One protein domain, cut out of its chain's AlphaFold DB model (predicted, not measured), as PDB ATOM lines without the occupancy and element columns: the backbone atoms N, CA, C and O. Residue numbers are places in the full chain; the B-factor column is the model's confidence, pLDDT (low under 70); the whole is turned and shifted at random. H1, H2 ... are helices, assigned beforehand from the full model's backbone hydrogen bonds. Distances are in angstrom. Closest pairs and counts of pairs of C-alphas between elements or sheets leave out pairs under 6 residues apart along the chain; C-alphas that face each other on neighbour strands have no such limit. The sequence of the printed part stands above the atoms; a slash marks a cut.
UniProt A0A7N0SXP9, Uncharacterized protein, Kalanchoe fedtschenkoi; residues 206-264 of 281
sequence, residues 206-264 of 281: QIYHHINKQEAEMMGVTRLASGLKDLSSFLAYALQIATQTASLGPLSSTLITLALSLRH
ATOM      1  N   GLN A 206      61.611  49.047 -49.657       83.00
ATOM      2  CA  GLN A 206      61.307  49.855 -48.472       83.00
ATOM      3  C   GLN A 206      62.261  49.538 -47.316       83.00
ATOM      4  O   GLN A 206      62.722  50.464 -46.654       83.00
ATOM      5  N   ILE A 207      62.637  48.266 -47.137       86.62
ATOM      6  CA  ILE A 207      63.640  47.857 -46.136       86.62
ATOM      7  C   ILE A 207      64.986  48.527 -46.437       86.62
ATOM      8  O   ILE A 207      65.563  49.175 -45.567       86.62
ATOM      9  N   TYR A 208      65.446  48.460 -47.691       83.19
ATOM     10  CA  TYR A 208      66.685  49.122 -48.114       83.19
ATOM     11  C   TYR A 208      66.656  50.638 -47.903       83.19
ATOM     12  O   TYR A 208      67.633  51.220 -47.440       83.19
ATOM     13  N   HIS A 209      65.533  51.287 -48.220       86.38
ATOM     14  CA  HIS A 209      65.389  52.724 -48.003       86.38
ATOM     15  C   HIS A 209      65.455  53.085 -46.512       86.38
ATOM     16  O   HIS A 209      66.065  54.088 -46.145       86.38
ATOM     17  N   HIS A 210      64.858  52.266 -45.644       81.19
ATOM     18  CA  HIS A 210      64.859  52.508 -44.205       81.19
ATOM     19  C   HIS A 210      66.252  52.331 -43.585       81.19
ATOM     20  O   HIS A 210      66.641  53.139 -42.741       81.19
ATOM     21  N   ILE A 211      67.015  51.333 -44.041       84.75
ATOM     22  CA  ILE A 211      68.409  51.114 -43.622       84.75
ATOM     23  C   ILE A 211      69.288  52.288 -44.068       84.75
ATOM     24  O   ILE A 211      69.939  52.910 -43.235       84.75
ATOM     25  N   ASN A 212      69.229  52.674 -45.347       80.75
ATOM     26  CA  ASN A 212      70.041  53.781 -45.867       80.75
ATOM     27  C   ASN A 212      69.717  55.124 -45.191       80.75
ATOM     28  O   ASN A 212      70.610  55.943 -44.981       80.75
ATOM     29  N   LYS A 213      68.444  55.363 -44.839       86.56
ATOM     30  CA  LYS A 213      68.038  56.567 -44.101       86.56
ATOM     31  C   LYS A 213      68.639  56.587 -42.691       86.56
ATOM     32  O   LYS A 213      69.172  57.612 -42.282       86.56
ATOM     33  N   GLN A 214      68.595  55.457 -41.985       83.50
ATOM     34  CA  GLN A 214      69.189  55.322 -40.651       83.50
ATOM     35  C   GLN A 214      70.715  55.493 -40.685       83.50
ATOM     36  O   GLN A 214      71.275  56.186 -39.840       83.50
ATOM     37  N   GLU A 215      71.394  54.943 -41.694       80.94
ATOM     38  CA  GLU A 215      72.838  55.143 -41.873       80.94
ATOM     39  C   GLU A 215      73.198  56.602 -42.190       80.94
ATOM     40  O   GLU A 215      74.185  57.118 -41.665       80.94
ATOM     41  N   ALA A 216      72.396  57.298 -43.002       78.44
ATOM     42  CA  ALA A 216      72.611  58.714 -43.303       78.44
ATOM     43  C   ALA A 216      72.439  59.606 -42.060       78.44
ATOM     44  O   ALA A 216      73.260  60.497 -41.823       78.44
ATOM     45  N   GLU A 217      71.419  59.340 -41.240       82.56
ATOM     46  CA  GLU A 217      71.197  60.039 -39.967       82.56
ATOM     47  C   GLU A 217      72.342  59.760 -38.977       82.56
ATOM     48  O   GLU A 217      72.900  60.690 -38.390       82.56
ATOM     49  N   MET A 218      72.786  58.504 -38.874       76.88
ATOM     50  CA  MET A 218      73.906  58.107 -38.014       76.88
ATOM     51  C   MET A 218      75.241  58.727 -38.461       76.88
ATOM     52  O   MET A 218      76.025  59.203 -37.632       76.88
ATOM     53  N   MET A 219      75.497  58.800 -39.772       73.44
ATOM     54  CA  MET A 219      76.671  59.491 -40.313       73.44
ATOM     55  C   MET A 219      76.623  61.004 -40.062       73.44
ATOM     56  O   MET A 219      77.664  61.601 -39.779       73.44
ATOM     57  N   GLY A 220      75.441  61.626 -40.117       71.94
ATOM     58  CA  GLY A 220      75.261  63.043 -39.781       71.94
ATOM     59  C   GLY A 220      75.622  63.353 -38.325       71.94
ATOM     60  O   GLY A 220      76.400  64.272 -38.058       71.94
ATOM     61  N   VAL A 221      75.142  62.530 -37.387       68.25
ATOM     62  CA  VAL A 221      75.457  62.663 -35.953       68.25
ATOM     63  C   VAL A 221      76.948  62.442 -35.687       68.25
ATOM     64  O   VAL A 221      77.557  63.190 -34.922       68.25
ATOM     65  N   THR A 222      77.573  61.478 -36.368       67.56
ATOM     66  CA  THR A 222      79.009  61.194 -36.207       67.56
ATOM     67  C   THR A 222      79.884  62.361 -36.682       67.56
ATOM     68  O   THR A 222      80.872  62.689 -36.025       67.56
ATOM     69  N   ARG A 223      79.501  63.042 -37.773       64.50
ATOM     70  CA  ARG A 223      80.208  64.236 -38.278       64.50
ATOM     71  C   ARG A 223      80.077  65.445 -37.350       64.50
ATOM     72  O   ARG A 223      81.035  66.197 -37.187       64.50
ATOM     73  N   LEU A 224      78.918  65.622 -36.717       67.50
ATOM     74  CA  LEU A 224      78.741  66.655 -35.692       67.50
ATOM     75  C   LEU A 224      79.583  66.346 -34.447       67.50
ATOM     76  O   LEU A 224      80.239  67.237 -33.911       67.50
ATOM     77  N   ALA A 225      79.643  65.080 -34.029       65.38
ATOM     78  CA  ALA A 225      80.468  64.656 -32.902       65.38
ATOM     79  C   ALA A 225      81.976  64.829 -33.166       65.38
ATOM     80  O   ALA A 225      82.704  65.225 -32.255       65.38
ATOM     81  N   SER A 226      82.460  64.574 -34.390       68.75
ATOM     82  CA  SER A 226      83.860  64.850 -34.747       68.75
ATOM     83  C   SER A 226      84.155  66.350 -34.770       68.75
ATOM     84  O   SER A 226      85.141  66.770 -34.174       68.75
ATOM     85  N   GLY A 227      83.256  67.168 -35.333       74.25
ATOM     86  CA  GLY A 227      83.415  68.626 -35.329       74.25
ATOM     87  C   GLY A 227      83.456  69.227 -33.918       74.25
ATOM     88  O   GLY A 227      84.228  70.147 -33.658       74.25
ATOM     89  N   LEU A 228      82.690  68.671 -32.972       73.75
ATOM     90  CA  LEU A 228      82.726  69.092 -31.566       73.75
ATOM     91  C   LEU A 228      84.035  68.710 -30.858       73.75
ATOM     92  O   LEU A 228      84.517  69.472 -30.018       73.75
ATOM     93  N   LYS A 229      84.641  67.566 -31.204       75.56
ATOM     94  CA  LYS A 229      85.966  67.183 -30.684       75.56
ATOM     95  C   LYS A 229      87.045  68.142 -31.181       75.56
ATOM     96  O   LYS A 229      87.841  68.618 -30.369       75.56
ATOM     97  N   ASP A 230      87.003  68.501 -32.458       79.56
ATOM     98  CA  ASP A 230      87.943  69.460 -33.040       79.56
ATOM     99  C   ASP A 230      87.786  70.842 -32.388       79.56
ATOM    100  O   ASP A 230      88.780  71.451 -31.982       79.56
ATOM    101  N   LEU A 231      86.547  71.285 -32.143       82.00
ATOM    102  CA  LEU A 231      86.275  72.538 -31.434       82.00
ATOM    103  C   LEU A 231      86.819  72.526 -29.997       82.00
ATOM    104  O   LEU A 231      87.393  73.512 -29.541       82.00
ATOM    105  N   SER A 232      86.674  71.404 -29.285       84.75
ATOM    106  CA  SER A 232      87.195  71.263 -27.919       84.75
ATOM    107  C   SER A 232      88.723  71.358 -27.871       84.75
ATOM    108  O   SER A 232      89.275  72.010 -26.984       84.75
ATOM    109  N   SER A 233      89.402  70.774 -28.863       83.75
ATOM    110  CA  SER A 233      90.860  70.825 -28.983       83.75
ATOM    111  C   SER A 233      91.347  72.236 -29.322       83.75
ATOM    112  O   SER A 233      92.306  72.724 -28.723       83.75
ATOM    113  N   PHE A 234      90.617  72.938 -30.194       84.19
ATOM    114  CA  PHE A 234      90.894  74.324 -30.552       84.19
ATOM    115  C   PHE A 234      90.706  75.267 -29.359       84.19
ATOM    116  O   PHE A 234      91.567  76.101 -29.090       84.19
ATOM    117  N   LEU A 235      89.622  75.102 -28.593       84.75
ATOM    118  CA  LEU A 235      89.375  75.882 -27.379       84.75
ATOM    119  C   LEU A 235      90.433  75.615 -26.299       84.75
ATOM    120  O   LEU A 235      90.866  76.555 -25.635       84.75
ATOM    121  N   ALA A 236      90.880  74.366 -26.137       85.62
ATOM    122  CA  ALA A 236      91.963  74.031 -25.213       85.62
ATOM    123  C   ALA A 236      93.286  74.701 -25.619       85.62
ATOM    124  O   ALA A 236      93.961  75.288 -24.773       85.62
ATOM    125  N   TYR A 237      93.618  74.680 -26.911       88.00
ATOM    126  CA  TYR A 237      94.815  75.331 -27.443       88.00
ATOM    127  C   TYR A 237      94.756  76.861 -27.309       88.00
ATOM    128  O   TYR A 237      95.714  77.479 -26.846       88.00
ATOM    129  N   ALA A 238      93.612  77.476 -27.623       81.44
ATOM    130  CA  ALA A 238      93.400  78.911 -27.451       81.44
ATOM    131  C   ALA A 238      93.534  79.339 -25.979       81.44
ATOM    132  O   ALA A 238      94.166  80.355 -25.685       81.44
ATOM    133  N   LEU A 239      93.005  78.538 -25.046       82.56
ATOM    134  CA  LEU A 239      93.163  78.777 -23.612       82.56
ATOM    135  C   LEU A 239      94.636  78.680 -23.185       82.56
ATOM    136  O   LEU A 239      95.092  79.487 -22.380       82.56
ATOM    137  N   GLN A 240      95.387  77.726 -23.738       88.00
ATOM    138  CA  GLN A 240      96.809  77.549 -23.443       88.00
ATOM    139  C   GLN A 240      97.677  78.696 -23.981       88.00
ATOM    140  O   GLN A 240      98.629  79.102 -23.318       88.00
ATOM    141  N   ILE A 241      97.342  79.258 -25.145       83.25
ATOM    142  CA  ILE A 241      97.988  80.486 -25.633       83.25
ATOM    143  C   ILE A 241      97.640  81.655 -24.708       83.25
ATOM    144  O   ILE A 241      98.536  82.380 -24.279       83.25
ATOM    145  N   ALA A 242      96.364  81.805 -24.341       79.25
ATOM    146  CA  ALA A 242      95.916  82.892 -23.476       79.25
ATOM    147  C   ALA A 242      96.645  82.894 -22.118       79.25
ATOM    148  O   ALA A 242      97.078  83.955 -21.662       79.25
ATOM    149  N   THR A 243      96.854  81.722 -21.505       79.19
ATOM    150  CA  THR A 243      97.590  81.601 -20.234       79.19
ATOM    151  C   THR A 243      99.079  81.907 -20.376       79.19
ATOM    152  O   THR A 243      99.648  82.523 -19.478       79.19
ATOM    153  N   GLN A 244      99.709  81.558 -21.502       84.25
ATOM    154  CA  GLN A 244     101.104  81.936 -21.773       84.25
ATOM    155  C   GLN A 244     101.260  83.441 -22.021       84.25
ATOM    156  O   GLN A 244     102.287  84.021 -21.680       84.25
ATOM    157  N   THR A 245     100.225  84.094 -22.552       75.44
ATOM    158  CA  THR A 245     100.212  85.544 -22.793       75.44
ATOM    159  C   THR A 245      99.749  86.377 -21.593       75.44
ATOM    160  O   THR A 245      99.617  87.590 -21.715       75.44
ATOM    161  N   ALA A 246      99.525  85.777 -20.419       60.25
ATOM    162  CA  ALA A 246      98.996  86.476 -19.242       60.25
ATOM    163  C   ALA A 246      99.912  87.593 -18.684       60.25
ATOM    164  O   ALA A 246      99.489  88.346 -17.811       60.25
ATOM    165  N   SER A 247     101.133  87.767 -19.209       67.81
ATOM    166  CA  SER A 247     101.970  88.944 -18.930       67.81
ATOM    167  C   SER A 247     101.605  90.184 -19.768       67.81
ATOM    168  O   SER A 247     102.164  91.256 -19.539       67.81
ATOM    169  N   LEU A 248     100.683  90.075 -20.733       57.91
ATOM    170  CA  LEU A 248     100.266  91.150 -21.646       57.91
ATOM    171  C   LEU A 248      98.986  91.859 -21.162       57.91
ATOM    172  O   LEU A 248      97.958  91.872 -21.835       57.91
ATOM    173  N   GLY A 249      99.050  92.487 -19.990       74.19
ATOM    174  CA  GLY A 249      98.152  93.590 -19.624       74.19
ATOM    175  C   GLY A 249      96.633  93.295 -19.557       74.19
ATOM    176  O   GLY A 249      96.196  92.142 -19.490       74.19
ATOM    177  N   PRO A 250      95.796  94.353 -19.532       77.88
ATOM    178  CA  PRO A 250      94.382  94.291 -19.126       77.88
ATOM    179  C   PRO A 250      93.447  93.559 -20.103       77.88
ATOM    180  O   PRO A 250      92.328  93.211 -19.728       77.88
ATOM    181  N   LEU A 251      93.890  93.280 -21.333       74.50
ATOM    182  CA  LEU A 251      93.111  92.536 -22.334       74.50
ATOM    183  C   LEU A 251      93.033  91.029 -22.033       74.50
ATOM    184  O   LEU A 251      92.115  90.352 -22.490       74.50
ATOM    185  N   SER A 252      93.958  90.496 -21.231       75.31
ATOM    186  CA  SER A 252      93.933  89.087 -20.818       75.31
ATOM    187  C   SER A 252      92.741  88.767 -19.901       75.31
ATOM    188  O   SER A 252      92.139  87.700 -20.008       75.31
ATOM    189  N   SER A 253      92.332  89.721 -19.057       76.44
ATOM    190  CA  SER A 253      91.229  89.569 -18.099       76.44
ATOM    191  C   SER A 253      89.867  89.364 -18.779       76.44
ATOM    192  O   SER A 253      89.090  88.490 -18.382       76.44
ATOM    193  N   THR A 254      89.582  90.111 -19.850       82.06
ATOM    194  CA  THR A 254      88.317  89.988 -20.592       82.06
ATOM    195  C   THR A 254      88.235  88.673 -21.359       82.06
ATOM    196  O   THR A 254      87.179  88.040 -21.359       82.06
ATOM    197  N   LEU A 255      89.344  88.210 -21.944       80.62
ATOM    198  CA  LEU A 255      89.404  86.912 -22.622       80.62
ATOM    199  C   LEU A 255      89.237  85.740 -21.648       80.62
ATOM    200  O   LEU A 255      88.490  84.806 -21.943       80.62
ATOM    201  N   ILE A 256      89.860  85.806 -20.467       79.75
ATOM    202  CA  ILE A 256      89.683  84.797 -19.411       79.75
ATOM    203  C   ILE A 256      88.227  84.779 -18.928       79.75
ATOM    204  O   ILE A 256      87.636  83.706 -18.806       79.75
ATOM    205  N   THR A 257      87.620  85.948 -18.714       83.31
ATOM    206  CA  THR A 257      86.219  86.055 -18.275       83.31
ATOM    207  C   THR A 257      85.265  85.471 -19.318       83.31
ATOM    208  O   THR A 257      84.409  84.662 -18.972       83.31
ATOM    209  N   LEU A 258      85.456  85.792 -20.602       84.25
ATOM    210  CA  LEU A 258      84.638  85.251 -21.689       84.25
ATOM    211  C   LEU A 258      84.785  83.722 -21.814       84.25
ATOM    212  O   LEU A 258      83.790  83.014 -21.978       84.25
ATOM    213  N   ALA A 259      86.010  83.201 -21.676       79.88
ATOM    214  CA  ALA A 259      86.278  81.764 -21.699       79.88
ATOM    215  C   ALA A 259      85.623  81.024 -20.517       79.88
ATOM    216  O   ALA A 259      85.083  79.929 -20.690       79.88
ATOM    217  N   LEU A 260      85.624  81.626 -19.323       81.38
ATOM    218  CA  LEU A 260      84.941  81.083 -18.145       81.38
ATOM    219  C   LEU A 260      83.414  81.152 -18.288       81.38
ATOM    220  O   LEU A 260      82.734  80.180 -17.954       81.38
ATOM    221  N   SER A 261      82.865  82.232 -18.850       81.81
ATOM    222  CA  SER A 261      81.426  82.346 -19.127       81.81
ATOM    223  C   SER A 261      80.944  81.296 -20.133       81.81
ATOM    224  O   SER A 261      79.886  80.706 -19.930       81.81
ATOM    225  N   LEU A 262      81.731  80.994 -21.171       78.25
ATOM    226  CA  LEU A 262      81.396  79.951 -22.149       78.25
ATOM    227  C   LEU A 262      81.408  78.539 -21.541       78.25
ATOM    228  O   LEU A 262      80.561  77.723 -21.899       78.25
ATOM    229  N   ARG A 263      82.297  78.255 -20.576       76.25
ATOM    230  CA  ARG A 263      82.307  76.967 -19.853       76.25
ATOM    231  C   ARG A 263      81.038  76.722 -19.036       76.25
ATOM    232  O   ARG A 263      80.637  75.572 -18.887       76.25
ATOM    233  N   HIS A 264      80.398  77.773 -18.528       71.44
ATOM    234  CA  HIS A 264      79.167  77.643 -17.742       71.44
ATOM    235  C   HIS A 264      77.907  77.400 -18.588       71.44
ATOM    236  O   HIS A 264      76.897  76.962 -18.044       71.44
TER     237      HIS A 264
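This is residues 206 to 264 of the 281 residues of an uncharacterized protein of Kalanchoe fedtschenkoi (UniProt A0A7N0SXP9). One very long helix, H1, makes the length of a thin rod, and a short helix, H2, folds back beside its last turns as a lopsided helical hairpin. Residues 206 to 234 of H1 stick out free. The printed part has 59 residues with two named helices, H1 then H2, and no named strand: all helix. It is extended, with a radius of gyration of the C-alphas of 19.5 A and spans of 64 by 18 by 12 A.

Start with H1, residues 206 to 244, and go on to H2, residues 251 to 264; they form a hairpin. H1 touches H2 with residues 239 to 242 alone; their closest C-alphas, those of Ala 242 and Ser 252, are 7.0 A apart. They run opposite ways at a shallow tilt of 33 degrees, only just short of steep. Every O i to N i+4 pair is within hydrogen-bond range in H1, and 9 of 10 in H2.

Find C-alpha 206 at (61.307, 49.855, -48.472); from there H1 runs 57.7 A to C-alpha 244 at (101.104, 81.936, -21.773). H2 runs 20.9 A from Leu 251 to C-alpha 264 at (79.167, 77.643, -17.742).

The C-alphas farthest apart, those of Gln 206 and Gly 249, are 64.1 A apart. The printed part has no cut, and the link from H1 to H2 is short. Look for pLDDT under 70 at residues 221 to 226 and 246 to 248.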